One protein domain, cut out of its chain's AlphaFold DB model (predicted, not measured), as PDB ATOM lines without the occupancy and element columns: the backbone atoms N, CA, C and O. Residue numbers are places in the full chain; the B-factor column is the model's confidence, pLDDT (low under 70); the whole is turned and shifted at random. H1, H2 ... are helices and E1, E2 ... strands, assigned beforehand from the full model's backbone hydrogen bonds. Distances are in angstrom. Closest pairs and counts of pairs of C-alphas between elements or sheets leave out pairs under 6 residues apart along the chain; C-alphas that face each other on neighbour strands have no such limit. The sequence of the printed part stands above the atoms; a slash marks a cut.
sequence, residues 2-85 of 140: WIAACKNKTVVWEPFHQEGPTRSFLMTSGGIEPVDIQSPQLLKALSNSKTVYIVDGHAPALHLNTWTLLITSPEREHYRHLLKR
ATOM      1  N   TRP A   2     191.961 168.158 165.964       70.81
ATOM      2  CA  TRP A   2     192.427 167.498 164.725       70.81
ATOM      3  C   TRP A   2     192.649 168.442 163.528       70.81
ATOM      4  O   TRP A   2     193.748 168.500 162.992       70.81
ATOM      5  N   ILE A   3     191.660 169.272 163.171       83.38
ATOM      6  CA  ILE A   3     191.785 170.234 162.054       83.38
ATOM      7  C   ILE A   3     192.978 171.185 162.244       83.38
ATOM      8  O   ILE A   3     193.682 171.510 161.289       83.38
ATOM      9  N   ALA A   4     193.210 171.644 163.476       82.19
ATOM     10  CA  ALA A   4     194.326 172.528 163.791       82.19
ATOM     11  C   ALA A   4     195.672 171.792 163.691       82.19
ATOM     12  O   ALA A   4     196.620 172.348 163.137       82.19
ATOM     13  N   ALA A   5     195.725 170.531 164.135       75.50
ATOM     14  CA  ALA A   5     196.888 169.662 163.977       75.50
ATOM     15  C   ALA A   5     197.223 169.431 162.493       75.50
ATOM     16  O   ALA A   5     198.361 169.651 162.086       75.50
ATOM     17  N   CYS A   6     196.229 169.127 161.649       82.38
ATOM     18  CA  CYS A   6     196.420 168.987 160.199       82.38
ATOM     19  C   CYS A   6     196.962 170.262 159.532       82.38
ATOM     20  O   CYS A   6     197.601 170.193 158.487       82.38
ATOM     21  N   LYS A   7     196.709 171.436 160.123       87.81
ATOM     22  CA  LYS A   7     197.209 172.735 159.645       87.81
ATOM     23  C   LYS A   7     198.502 173.184 160.334       87.81
ATOM     24  O   LYS A   7     198.887 174.344 160.180       87.81
ATOM     25  N   ASN A   8     199.140 172.302 161.105       86.19
ATOM     26  CA  ASN A   8     200.350 172.568 161.881       86.19
ATOM     27  C   ASN A   8     200.243 173.841 162.748       86.19
ATOM     28  O   ASN A   8     201.162 174.660 162.818       86.19
ATOM     29  N   LYS A   9     199.068 174.060 163.348       89.00
ATOM     30  CA  LYS A   9     198.798 175.200 164.228       89.00
ATOM     31  C   LYS A   9     199.180 174.860 165.661       89.00
ATOM     32  O   LYS A   9     198.828 173.793 166.155       89.00
ATOM     33  N   THR A  10     199.808 175.812 166.345       93.75
ATOM     34  CA  THR A  10     199.903 175.780 167.806       93.75
ATOM     35  C   THR A  10     198.513 175.981 168.393       93.75
ATOM     36  O   THR A  10     197.820 176.941 168.036       93.75
ATOM     37  N   VAL A  11     198.108 175.080 169.282       94.25
ATOM     38  CA  VAL A  11     196.847 175.184 170.015       94.25
ATOM     39  C   VAL A  11     197.145 175.164 171.499       94.25
ATOM     40  O   VAL A  11     197.916 174.332 171.967       94.25
ATOM     41  N   VAL A  12     196.512 176.068 172.226       93.25
ATOM     42  CA  VAL A  12     196.424 176.012 173.680       93.25
ATOM     43  C   VAL A  12     194.993 175.645 174.016       93.25
ATOM     44  O   VAL A  12     194.080 176.312 173.536       93.25
ATOM     45  N   TRP A  13     194.793 174.600 174.807       93.12
ATOM     46  CA  TRP A  13     193.478 174.212 175.298       93.12
ATOM     47  C   TRP A  13     193.431 174.293 176.821       93.12
ATOM     48  O   TRP A  13     194.182 173.605 177.507       93.12
ATOM     49  N   GLU A  14     192.548 175.139 177.336       91.44
ATOM     50  CA  GLU A  14     192.158 175.193 178.740       91.44
ATOM     51  C   GLU A  14     190.860 174.396 178.915       91.44
ATOM     52  O   GLU A  14     189.824 174.808 178.378       91.44
ATOM     53  N   PRO A  15     190.915 173.223 179.568       89.75
ATOM     54  CA  PRO A  15     189.743 172.383 179.770       89.75
ATOM     55  C   PRO A  15     188.815 172.974 180.832       89.75
ATOM     56  O   PRO A  15     189.249 173.744 181.688       89.75
ATOM     57  N   PHE A  16     187.558 172.519 180.834       87.88
ATOM     58  CA  PHE A  16     186.628 172.814 181.919       87.88
ATOM     59  C   PHE A  16     187.250 172.485 183.275       87.88
ATOM     60  O   PHE A  16     187.870 171.433 183.447       87.88
ATOM     61  N   HIS A  17     187.086 173.401 184.230       73.94
ATOM     62  CA  HIS A  17     187.685 173.263 185.546       73.94
ATOM     63  C   HIS A  17     187.187 171.979 186.225       73.94
ATOM     64  O   HIS A  17     185.990 171.786 186.433       73.94
ATOM     65  N   GLN A  18     188.127 171.110 186.583       61.88
ATOM     66  CA  GLN A  18     187.908 169.947 187.437       61.88
ATOM     67  C   GLN A  18     188.756 170.117 188.699       61.88
ATOM     68  O   GLN A  18     189.806 170.760 188.645       61.88
ATOM     69  N   GLU A  19     188.305 169.564 189.828       64.44
ATOM     70  CA  GLU A  19     189.031 169.647 191.099       64.44
ATOM     71  C   GLU A  19     190.503 169.223 190.930       64.44
ATOM     72  O   GLU A  19     190.800 168.100 190.521       64.44
ATOM     73  N   GLY A  20     191.435 170.137 191.225       66.69
ATOM     74  CA  GLY A  20     192.873 169.911 191.079       66.69
ATOM     75  C   GLY A  20     193.634 171.116 190.509       66.69
ATOM     76  O   GLY A  20     193.050 172.173 190.258       66.69
ATOM     77  N   PRO A  21     194.961 170.992 190.312       68.44
ATOM     78  CA  PRO A  21     195.745 172.035 189.663       68.44
ATOM     79  C   PRO A  21     195.256 172.209 188.223       68.44
ATOM     80  O   PRO A  21     195.239 171.251 187.447       68.44
ATOM     81  N   THR A  22     194.857 173.431 187.863       66.62
ATOM     82  CA  THR A  22     194.417 173.737 186.499       66.62
ATOM     83  C   THR A  22     195.594 173.555 185.545       66.62
ATOM     84  O   THR A  22     196.616 174.228 185.672       66.62
ATOM     85  N   ARG A  23     195.466 172.611 184.610       81.81
ATOM     86  CA  ARG A  23     196.471 172.329 183.583       81.81
ATOM     87  C   ARG A  23     195.905 172.707 182.226       81.81
ATOM     88  O   ARG A  23     194.835 172.227 181.856       81.81
ATOM     89  N   SER A  24     196.646 173.520 181.490       89.75
ATOM     90  CA  SER A  24     196.386 173.763 180.074       89.75
ATOM     91  C   SER A  24     197.124 172.708 179.252       89.75
ATOM     92  O   SER A  24     198.143 172.170 179.679       89.75
ATOM     93  N   PHE A  25     196.641 172.411 178.054       91.69
ATOM     94  CA  PHE A  25     197.319 171.530 177.110       91.69
ATOM     95  C   PHE A  25     197.888 172.357 175.966       91.69
ATOM     96  O   PHE A  25     197.152 173.050 175.261       91.69
ATOM     97  N   LEU A  26     199.200 172.277 175.773       93.25
ATOM     98  CA  LEU A  26     199.886 172.876 174.641       93.25
ATOM     99  C   LEU A  26     200.081 171.811 173.563       93.25
ATOM    100  O   LEU A  26     200.748 170.803 173.771       93.25
ATOM    101  N   MET A  27     199.488 172.041 172.396       92.19
ATOM    102  CA  MET A  27     199.667 171.208 171.214       92.19
ATOM    103  C   MET A  27     200.571 171.925 170.213       92.19
ATOM    104  O   MET A  27     200.281 173.044 169.772       92.19
ATOM    105  N   THR A  28     201.652 171.258 169.826       89.12
ATOM    106  CA  THR A  28     202.610 171.709 168.810       89.12
ATOM    107  C   THR A  28     202.845 170.607 167.774       89.12
ATOM    108  O   THR A  28     202.282 169.517 167.869       89.12
ATOM    109  N   SER A  29     203.720 170.858 166.796       84.00
ATOM    110  CA  SER A  29     204.188 169.815 165.872       84.00
ATOM    111  C   SER A  29     204.907 168.657 166.577       84.00
ATOM    112  O   SER A  29     205.040 167.588 165.994       84.00
ATOM    113  N   GLY A  30     205.393 168.869 167.806       82.94
ATOM    114  CA  GLY A  30     206.076 167.853 168.611       82.94
ATOM    115  C   GLY A  30     205.145 166.972 169.449       82.94
ATOM    116  O   GLY A  30     205.627 166.031 170.069       82.94
ATOM    117  N   GLY A  31     203.838 167.256 169.477       87.25
ATOM    118  CA  GLY A  31     202.860 166.517 170.276       87.25
ATOM    119  C   GLY A  31     202.047 167.408 171.214       87.25
ATOM    120  O   GLY A  31     201.932 168.616 171.001       87.25
ATOM    121  N   ILE A  32     201.451 166.779 172.229       90.38
ATOM    122  CA  ILE A  32     200.607 167.421 173.244       90.38
ATOM    123  C   ILE A  32     201.290 167.279 174.601       90.38
ATOM    124  O   ILE A  32     201.648 166.172 174.997       90.38
ATOM    125  N   GLU A  33     201.422 168.386 175.324       91.25
ATOM    126  CA  GLU A  33     202.016 168.423 176.659       91.25
ATOM    127  C   GLU A  33     201.129 169.216 177.637       91.25
ATOM    128  O   GLU A  33     200.579 170.260 177.266       91.25
ATOM    129  N   PRO A  34     200.946 168.740 178.883       91.00
ATOM    130  CA  PRO A  34     200.308 169.531 179.925       91.00
ATOM    131  C   PRO A  34     201.270 170.623 180.404       91.00
ATOM    132  O   PRO A  34     202.432 170.354 180.707       91.00
ATOM    133  N   VAL A  35     200.776 171.850 180.517       90.62
ATOM    134  CA  VAL A  35     201.537 173.022 180.947       90.62
ATOM    135  C   VAL A  35     200.772 173.804 182.005       90.62
ATOM    136  O   VAL A  35     199.543 173.890 181.989       90.62
ATOM    137  N   ASP A  36     201.522 174.379 182.940       86.62
ATOM    138  CA  ASP A  36     200.974 175.298 183.934       86.62
ATOM    139  C   ASP A  36     200.605 176.642 183.282       86.62
ATOM    140  O   ASP A  36     201.297 177.099 182.359       86.62
ATOM    141  N   ILE A  37     199.548 177.287 183.788       77.94
ATOM    142  CA  ILE A  37     199.054 178.590 183.313       77.94
ATOM    143  C   ILE A  37     200.144 179.675 183.372       77.94
ATOM    144  O   ILE A  37     200.192 180.572 182.528       77.94
ATOM    145  N   GLN A  38     201.049 179.598 184.346       80.75
ATOM    146  CA  GLN A  38     202.136 180.561 184.526       80.75
ATOM    147  C   GLN A  38     203.439 180.134 183.842       80.75
ATOM    148  O   GLN A  38     204.452 180.828 183.948       80.75
ATOM    149  N   SER A  39     203.447 179.007 183.125       88.31
ATOM    150  CA  SER A  39     204.665 178.535 182.476       88.31
ATOM    151  C   SER A  39     205.138 179.520 181.388       88.31
ATOM    152  O   SER A  39     204.339 179.981 180.563       88.31
ATOM    153  N   PRO A  40     206.452 179.817 181.302       89.69
ATOM    154  CA  PRO A  40     206.997 180.673 180.244       89.69
ATOM    155  C   PRO A  40     206.678 180.157 178.836       89.69
ATOM    156  O   PRO A  40     206.513 180.935 177.896       89.69
ATOM    157  N   GLN A  41     206.576 178.836 178.693       89.62
ATOM    158  CA  GLN A  41     206.238 178.167 177.445       89.62
ATOM    159  C   GLN A  41     204.808 178.485 176.995       89.62
ATOM    160  O   GLN A  41     204.606 178.841 175.832       89.62
ATOM    161  N   LEU A  42     203.836 178.439 177.911       89.38
ATOM    162  CA  LEU A  42     202.454 178.811 177.620       89.38
ATOM    163  C   LEU A  42     202.333 180.301 177.289       89.38
ATOM    164  O   LEU A  42     201.731 180.657 176.277       89.38
ATOM    165  N   LEU A  43     202.965 181.173 178.083       89.69
ATOM    166  CA  LEU A  43     202.968 182.618 177.829       89.69
ATOM    167  C   LEU A  43     203.558 182.943 176.450       89.69
ATOM    168  O   LEU A  43     203.006 183.761 175.709       89.69
ATOM    169  N   LYS A  44     204.641 182.261 176.060       90.94
ATOM    170  CA  LYS A  44     205.244 182.393 174.729       90.94
ATOM    171  C   LYS A  44     204.296 181.919 173.628       90.94
ATOM    172  O   LYS A  44     204.184 182.590 172.602       90.94
ATOM    173  N   ALA A  45     203.609 180.794 173.830       91.56
ATOM    174  CA  ALA A  45     202.640 180.273 172.872       91.56
ATOM    175  C   ALA A  45     201.466 181.242 172.676       91.56
ATOM    176  O   ALA A  45     201.119 181.559 171.539       91.56
ATOM    177  N   LEU A  46     200.896 181.775 173.757       91.12
ATOM    178  CA  LEU A  46     199.774 182.712 173.691       91.12
ATOM    179  C   LEU A  46     200.181 184.098 173.169       91.12
ATOM    180  O   LEU A  46     199.374 184.773 172.537       91.12
ATOM    181  N   SER A  47     201.439 184.507 173.334       89.69
ATOM    182  CA  SER A  47     201.947 185.756 172.740       89.69
ATOM    183  C   SER A  47     202.006 185.718 171.204       89.69
ATOM    184  O   SER A  47     202.121 186.759 170.559       89.69
ATOM    185  N   ASN A  48     201.921 184.534 170.590       89.19
ATOM    186  CA  ASN A  48     201.873 184.381 169.142       89.19
ATOM    187  C   ASN A  48     200.431 184.523 168.627       89.19
ATOM    188  O   ASN A  48     199.577 183.683 168.901       89.19
ATOM    189  N   SER A  49     200.173 185.532 167.793       86.94
ATOM    190  CA  SER A  49     198.846 185.787 167.206       86.94
ATOM    191  C   SER A  49     198.329 184.669 166.289       86.94
ATOM    192  O   SER A  49     197.139 184.627 165.982       86.94
ATOM    193  N   LYS A  50     199.196 183.747 165.848       88.88
ATOM    194  CA  LYS A  50     198.813 182.567 165.054       88.88
ATOM    195  C   LYS A  50     198.345 181.386 165.907       88.88
ATOM    196  O   LYS A  50     197.863 180.409 165.328       88.88
ATOM    197  N   THR A  51     198.522 181.453 167.226       92.25
ATOM    198  CA  THR A  51     198.068 180.426 168.163       92.25
ATOM    199  C   THR A  51     196.553 180.449 168.266       92.25
ATOM    200  O   THR A  51     195.934 181.510 168.333       92.25
ATOM    201  N   VAL A  52     195.963 179.259 168.277       93.19
ATOM    202  CA  VAL A  52     194.540 179.054 168.531       93.19
ATOM    203  C   VAL A  52     194.381 178.753 170.013       93.19
ATOM    204  O   VAL A  52     194.869 177.732 170.489       93.19
ATOM    205  N   TYR A  53     193.715 179.633 170.743       93.31
ATOM    206  CA  TYR A  53     193.485 179.462 172.168       93.31
ATOM    207  C   TYR A  53     192.036 179.031 172.413       93.31
ATOM    208  O   TYR A  53     191.109 179.767 172.091       93.31
ATOM    209  N   ILE A  54     191.834 177.820 172.923       93.69
ATOM    210  CA  ILE A  54     190.523 177.225 173.195       93.69
ATOM    211  C   ILE A  54     190.320 177.194 174.705       93.69
ATOM    212  O   ILE A  54     191.166 176.652 175.410       93.69
ATOM    213  N   VAL A  55     189.205 177.734 175.184       92.62
ATOM    214  CA  VAL A  55     188.836 177.736 176.606       92.62
ATOM    215  C   VAL A  55     187.467 177.094 176.754       92.62
ATOM    216  O   VAL A  55     186.560 177.429 175.987       92.62
ATOM    217  N   ASP A  56     187.324 176.175 177.703       92.25
ATOM    218  CA  ASP A  56     186.108 175.389 177.900       92.25
ATOM    219  C   ASP A  56     185.456 175.670 179.266       92.25
ATOM    220  O   ASP A  56     186.055 175.495 180.320       92.25
ATOM    221  N   GLY A  57     184.213 176.145 179.233       90.44
ATOM    222  CA  GLY A  57     183.287 176.325 180.353       90.44
ATOM    223  C   GLY A  57     183.731 177.242 181.499       90.44
ATOM    224  O   GLY A  57     183.132 177.181 182.569       90.44
ATOM    225  N   HIS A  58     184.724 178.109 181.293       89.94
ATOM    226  CA  HIS A  58     185.077 179.178 182.230       89.94
ATOM    227  C   HIS A  58     185.641 180.412 181.509       89.94
ATOM    228  O   HIS A  58     185.960 180.378 180.320       89.94
ATOM    229  N   ALA A  59     185.780 181.531 182.226       89.38
ATOM    230  CA  ALA A  59     186.438 182.718 181.681       89.38
ATOM    231  C   ALA A  59     187.927 182.428 181.375       89.38
ATOM    232  O   ALA A  59     188.587 181.804 182.207       89.38
ATOM    233  N   PRO A  60     188.488 182.896 180.240       87.88
ATOM    234  CA  PRO A  60     189.912 182.727 179.944       87.88
ATOM    235  C   PRO A  60     190.791 183.312 181.052       87.88
ATOM    236  O   PRO A  60     190.620 184.482 181.404       87.88
ATOM    237  N   ALA A  61     191.762 182.541 181.549       76.88
ATOM    238  CA  ALA A  61     192.643 182.983 182.636       76.88
ATOM    239  C   ALA A  61     193.529 184.178 182.233       76.88
ATOM    240  O   ALA A  61     193.879 185.026 183.053       76.88
ATOM    241  N   LEU A  62     193.877 184.252 180.946       75.81
ATOM    242  CA  LEU A  62     194.758 185.266 180.381       75.81
ATOM    243  C   LEU A  62     194.027 186.103 179.324       75.81
ATOM    244  O   LEU A  62     193.473 185.587 178.351       75.81
ATOM    245  N   HIS A  63     194.073 187.428 179.479       70.94
ATOM    246  CA  HIS A  63     193.513 188.389 178.524       70.94
ATOM    247  C   HIS A  63     194.570 188.845 177.511       70.94
ATOM    248  O   HIS A  63     194.988 190.001 177.496       70.94
ATOM    249  N   LEU A  64     195.021 187.916 176.667       75.38
ATOM    250  CA  LEU A  64     196.047 188.174 175.654       75.38
ATOM    251  C   LEU A  64     195.442 188.503 174.278       75.38
ATOM    252  O   LEU A  64     194.261 188.264 173.993       75.38
ATOM    253  N   ASN A  65     196.272 189.073 173.400       79.19
ATOM    254  CA  ASN A  65     195.925 189.399 172.012       79.19
ATOM    255  C   ASN A  65     196.056 188.178 171.075       79.19
ATOM    256  O   ASN A  65     196.576 188.263 169.965       79.19
ATOM    257  N   THR A  66     195.591 187.028 171.556       88.25
ATOM    258  CA  THR A  66     195.565 185.743 170.851       88.25
ATOM    259  C   THR A  66     194.190 185.532 170.221       88.25
ATOM    260  O   THR A  66     193.194 186.070 170.708       88.25
ATOM    261  N   TRP A  67     194.111 184.737 169.153       90.62
ATOM    262  CA  TRP A  67     192.820 184.289 168.640       90.62
ATOM    263  C   TRP A  67     192.203 183.290 169.628       90.62
ATOM    264  O   TRP A  67     192.784 182.229 169.866       90.62
ATOM    265  N   THR A  68     191.049 183.629 170.206       92.06
ATOM    266  CA  THR A  68     190.405 182.840 171.268       92.06
ATOM    267  C   THR A  68     189.052 182.292 170.818       92.06
ATOM    268  O   THR A  68     188.180 183.055 170.407       92.06
ATOM    269  N   LEU A  69     188.858 180.982 170.976       93.56
ATOM    270  CA  LEU A  69     187.569 180.301 170.917       93.56
ATOM    271  C   LEU A  69     187.151 179.919 172.340       93.56
ATOM    272  O   LEU A  69     187.708 178.992 172.924       93.56
ATOM    273  N   LEU A  70     186.170 180.630 172.886       94.06
ATOM    274  CA  LEU A  70     185.549 180.285 174.162       94.06
ATOM    275  C   LEU A  70     184.298 179.441 173.902       94.06
ATOM    276  O   LEU A  70     183.388 179.884 173.201       94.06
ATOM    277  N   ILE A  71     184.254 178.249 174.486       94.50
ATOM    278  CA  ILE A  71     183.109 177.338 174.468       94.50
ATOM    279  C   ILE A  71     182.560 177.326 175.888       94.50
ATOM    280  O   ILE A  71     183.302 177.058 176.821       94.50
ATOM    281  N   THR A  72     181.295 177.682 176.093       93.12
ATOM    282  CA  THR A  72     180.748 177.820 177.449       93.12
ATOM    283  C   THR A  72     179.231 177.684 177.465       93.12
ATOM    284  O   THR A  72     178.563 177.948 176.464       93.12
ATOM    285  N   SER A  73     178.685 177.334 178.634       90.12
ATOM    286  CA  SER A  73     177.291 177.615 178.985       90.12
ATOM    287  C   SER A  73     176.979 179.112 178.790       90.12
ATOM    288  O   SER A  73     177.900 179.940 178.799       90.12
ATOM    289  N   PRO A  74     175.699 179.509 178.647       90.38
ATOM    290  CA  PRO A  74     175.297 180.910 178.480       90.38
ATOM    291  C   PRO A  74     175.477 181.771 179.752       90.38
ATOM    292  O   PRO A  74     174.763 182.751 179.962       90.38
ATOM    293  N   GLU A  75     176.460 181.455 180.591       91.50
ATOM    294  CA  GLU A  75     176.849 182.202 181.778       91.50
ATOM    295  C   GLU A  75     177.646 183.446 181.390       91.50
ATOM    296  O   GLU A  75     178.816 183.396 181.005       91.50
ATOM    297  N   ARG A  76     176.986 184.602 181.495       91.81
ATOM    298  CA  ARG A  76     177.520 185.899 181.062       91.81
ATOM    299  C   ARG A  76     178.901 186.219 181.633       91.81
ATOM    300  O   ARG A  76     179.703 186.859 180.954       91.81
ATOM    301  N   GLU A  77     179.187 185.785 182.854       91.50
ATOM    302  CA  GLU A  77     180.468 186.037 183.513       91.50
ATOM    303  C   GLU A  77     181.656 185.419 182.760       91.50
ATOM    304  O   GLU A  77     182.737 186.009 182.755       91.50
ATOM    305  N   HIS A  78     181.450 184.327 182.016       91.50
ATOM    306  CA  HIS A  78     182.512 183.672 181.248       91.50
ATOM    307  C   HIS A  78     182.964 184.495 180.034       91.50
ATOM    308  O   HIS A  78     184.152 184.536 179.716       91.50
ATOM    309  N   TYR A  79     182.042 185.192 179.359       92.06
ATOM    310  CA  TYR A  79     182.319 185.821 178.059       92.06
ATOM    311  C   TYR A  79     182.156 187.347 178.024       92.06
ATOM    312  O   TYR A  79     182.589 187.980 177.057       92.06
ATOM    313  N   ARG A  80     181.593 187.990 179.059       91.81
ATOM    314  CA  ARG A  80     181.310 189.444 179.056       91.81
ATOM    315  C   ARG A  80     182.523 190.322 178.746       91.81
ATOM    316  O   ARG A  80     182.361 191.408 178.199       91.81
ATOM    317  N   HIS A  81     183.726 189.888 179.122       88.81
ATOM    318  CA  HIS A  81     184.958 190.636 178.869       88.81
ATOM    319  C   HIS A  81     185.425 190.489 177.419       88.81
ATOM    320  O   HIS A  81     185.908 191.460 176.840       88.81
ATOM    321  N   LEU A  82     185.224 189.316 176.810       88.69
ATOM    322  CA  LEU A  82     185.534 189.091 175.399       88.69
ATOM    323  C   LEU A  82     184.623 189.920 174.493       88.69
ATOM    324  O   LEU A  82     185.128 190.535 173.562       88.69
ATOM    325  N   LEU A  83     183.332 190.035 174.826       90.94
ATOM    326  CA  LEU A  83     182.367 190.839 174.058       90.94
ATOM    327  C   LEU A  83     182.675 192.342 174.025       90.94
ATOM    328  O   LEU A  83     182.152 193.062 173.182       90.94
ATOM    329  N   LYS A  84     183.525 192.844 174.930       89.50
ATOM    330  CA  LYS A  84     183.988 194.240 174.895       89.50
ATOM    331  C   LYS A  84     185.039 194.483 173.804       89.50
ATOM    332  O   LYS A  84     185.357 195.637 173.517       89.50
ATOM    333  N   ARG A  85     185.618 193.428 173.219       87.44
ATOM    334  CA  ARG A  85     186.624 193.523 172.150       87.44
ATOM    335  C   ARG A  85     185.918 193.764 170.817       87.44
ATOM    336  O   ARG A  85     184.933 193.092 170.518       87.44
TER     337      ARG A  85
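Overview. This is residues 2 to 85 of the 140 residues of an uncharacterized protein of Puccinia graminis f. sp. tritici (UniProt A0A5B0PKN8). A strongly twisted sheet of five strands is the body of this domain, with the short helix H2 packed over one face. The link from E4 to E5 loops over that same side, while the small helices H1 and H3 only graze the sheet. The printed part has 84 residues, with three named helices and five named strands in the chain order H1, E1, E2, E3, H2, E4, E5, H3; the class is mixed, helices and strands. The sheet's order is E3, E2, E1, E4, E5, and its pairing is mixed. The whole is compact, with a radius of gyration of the C-alphas of 12.5 A, and rounded, spanning 36 by 30 by 24 A.

Along the chain. Begin with the sheet: find C-alpha 11 at (196.847, 175.184, 170.015), where E1 starts its run over residues 11 to 14. E2, residues 23 to 28, covers 16.0 A, and E3, residues 31 to 36, covers 16.3 A. E4 is residues 52 to 56, 13.1 A, and E5 is residues 67 to 71, 13.3 A. Find H2 from C-alpha 40 at (206.997, 180.673, 180.244) to residue 46, 10.0 A. H1 is residues 2 to 6, and H3 runs from residue 76 to C-alpha 79 at (182.319, 185.821, 178.059).

Arrangement. Look first at the inner strands E1 and E4, which are parallel at 17 degrees, with N 14 and O 54 2.8 A apart. E1, E2 and E3 form a meander, each strand the antiparallel neighbour of the one before, and both steps are hairpins. N 13 and O 25 are 2.9 A apart between E1 and E2; N 35 and O 24 are 2.8 A apart between E2 and E3. The edge strand E5 is parallel to E4 at 21 degrees, with N 69 and O 53 2.8 A apart. E3, H2 and E4 make a split strand-helix-strand unit, its two strands running the same way with E2 and E1 between them, and its crossover is right-handed. H2 is on the sheet at a height of 8.3 A, only just over E2, where 3 of its C-alphas fall; the closest C-alphas of H2 and E3 are those of Leu 42 and Val 35, 6.7 A. H1 grazes the sheet with residues 4 to 5, and H3 with residues 78 to 79. In H1 and H2 every O i to N i+4 pair is within hydrogen-bond range; H3 is too short for one.

Size, cuts and confidence. The two C-alphas farthest apart are those of Gly 30 and Arg 76, 36.0 A. The printed part has no cut, and no link is long. Its mean pLDDT is 86.8; look at residues 18 to 22, in the link from E1 to E2, for values under 70.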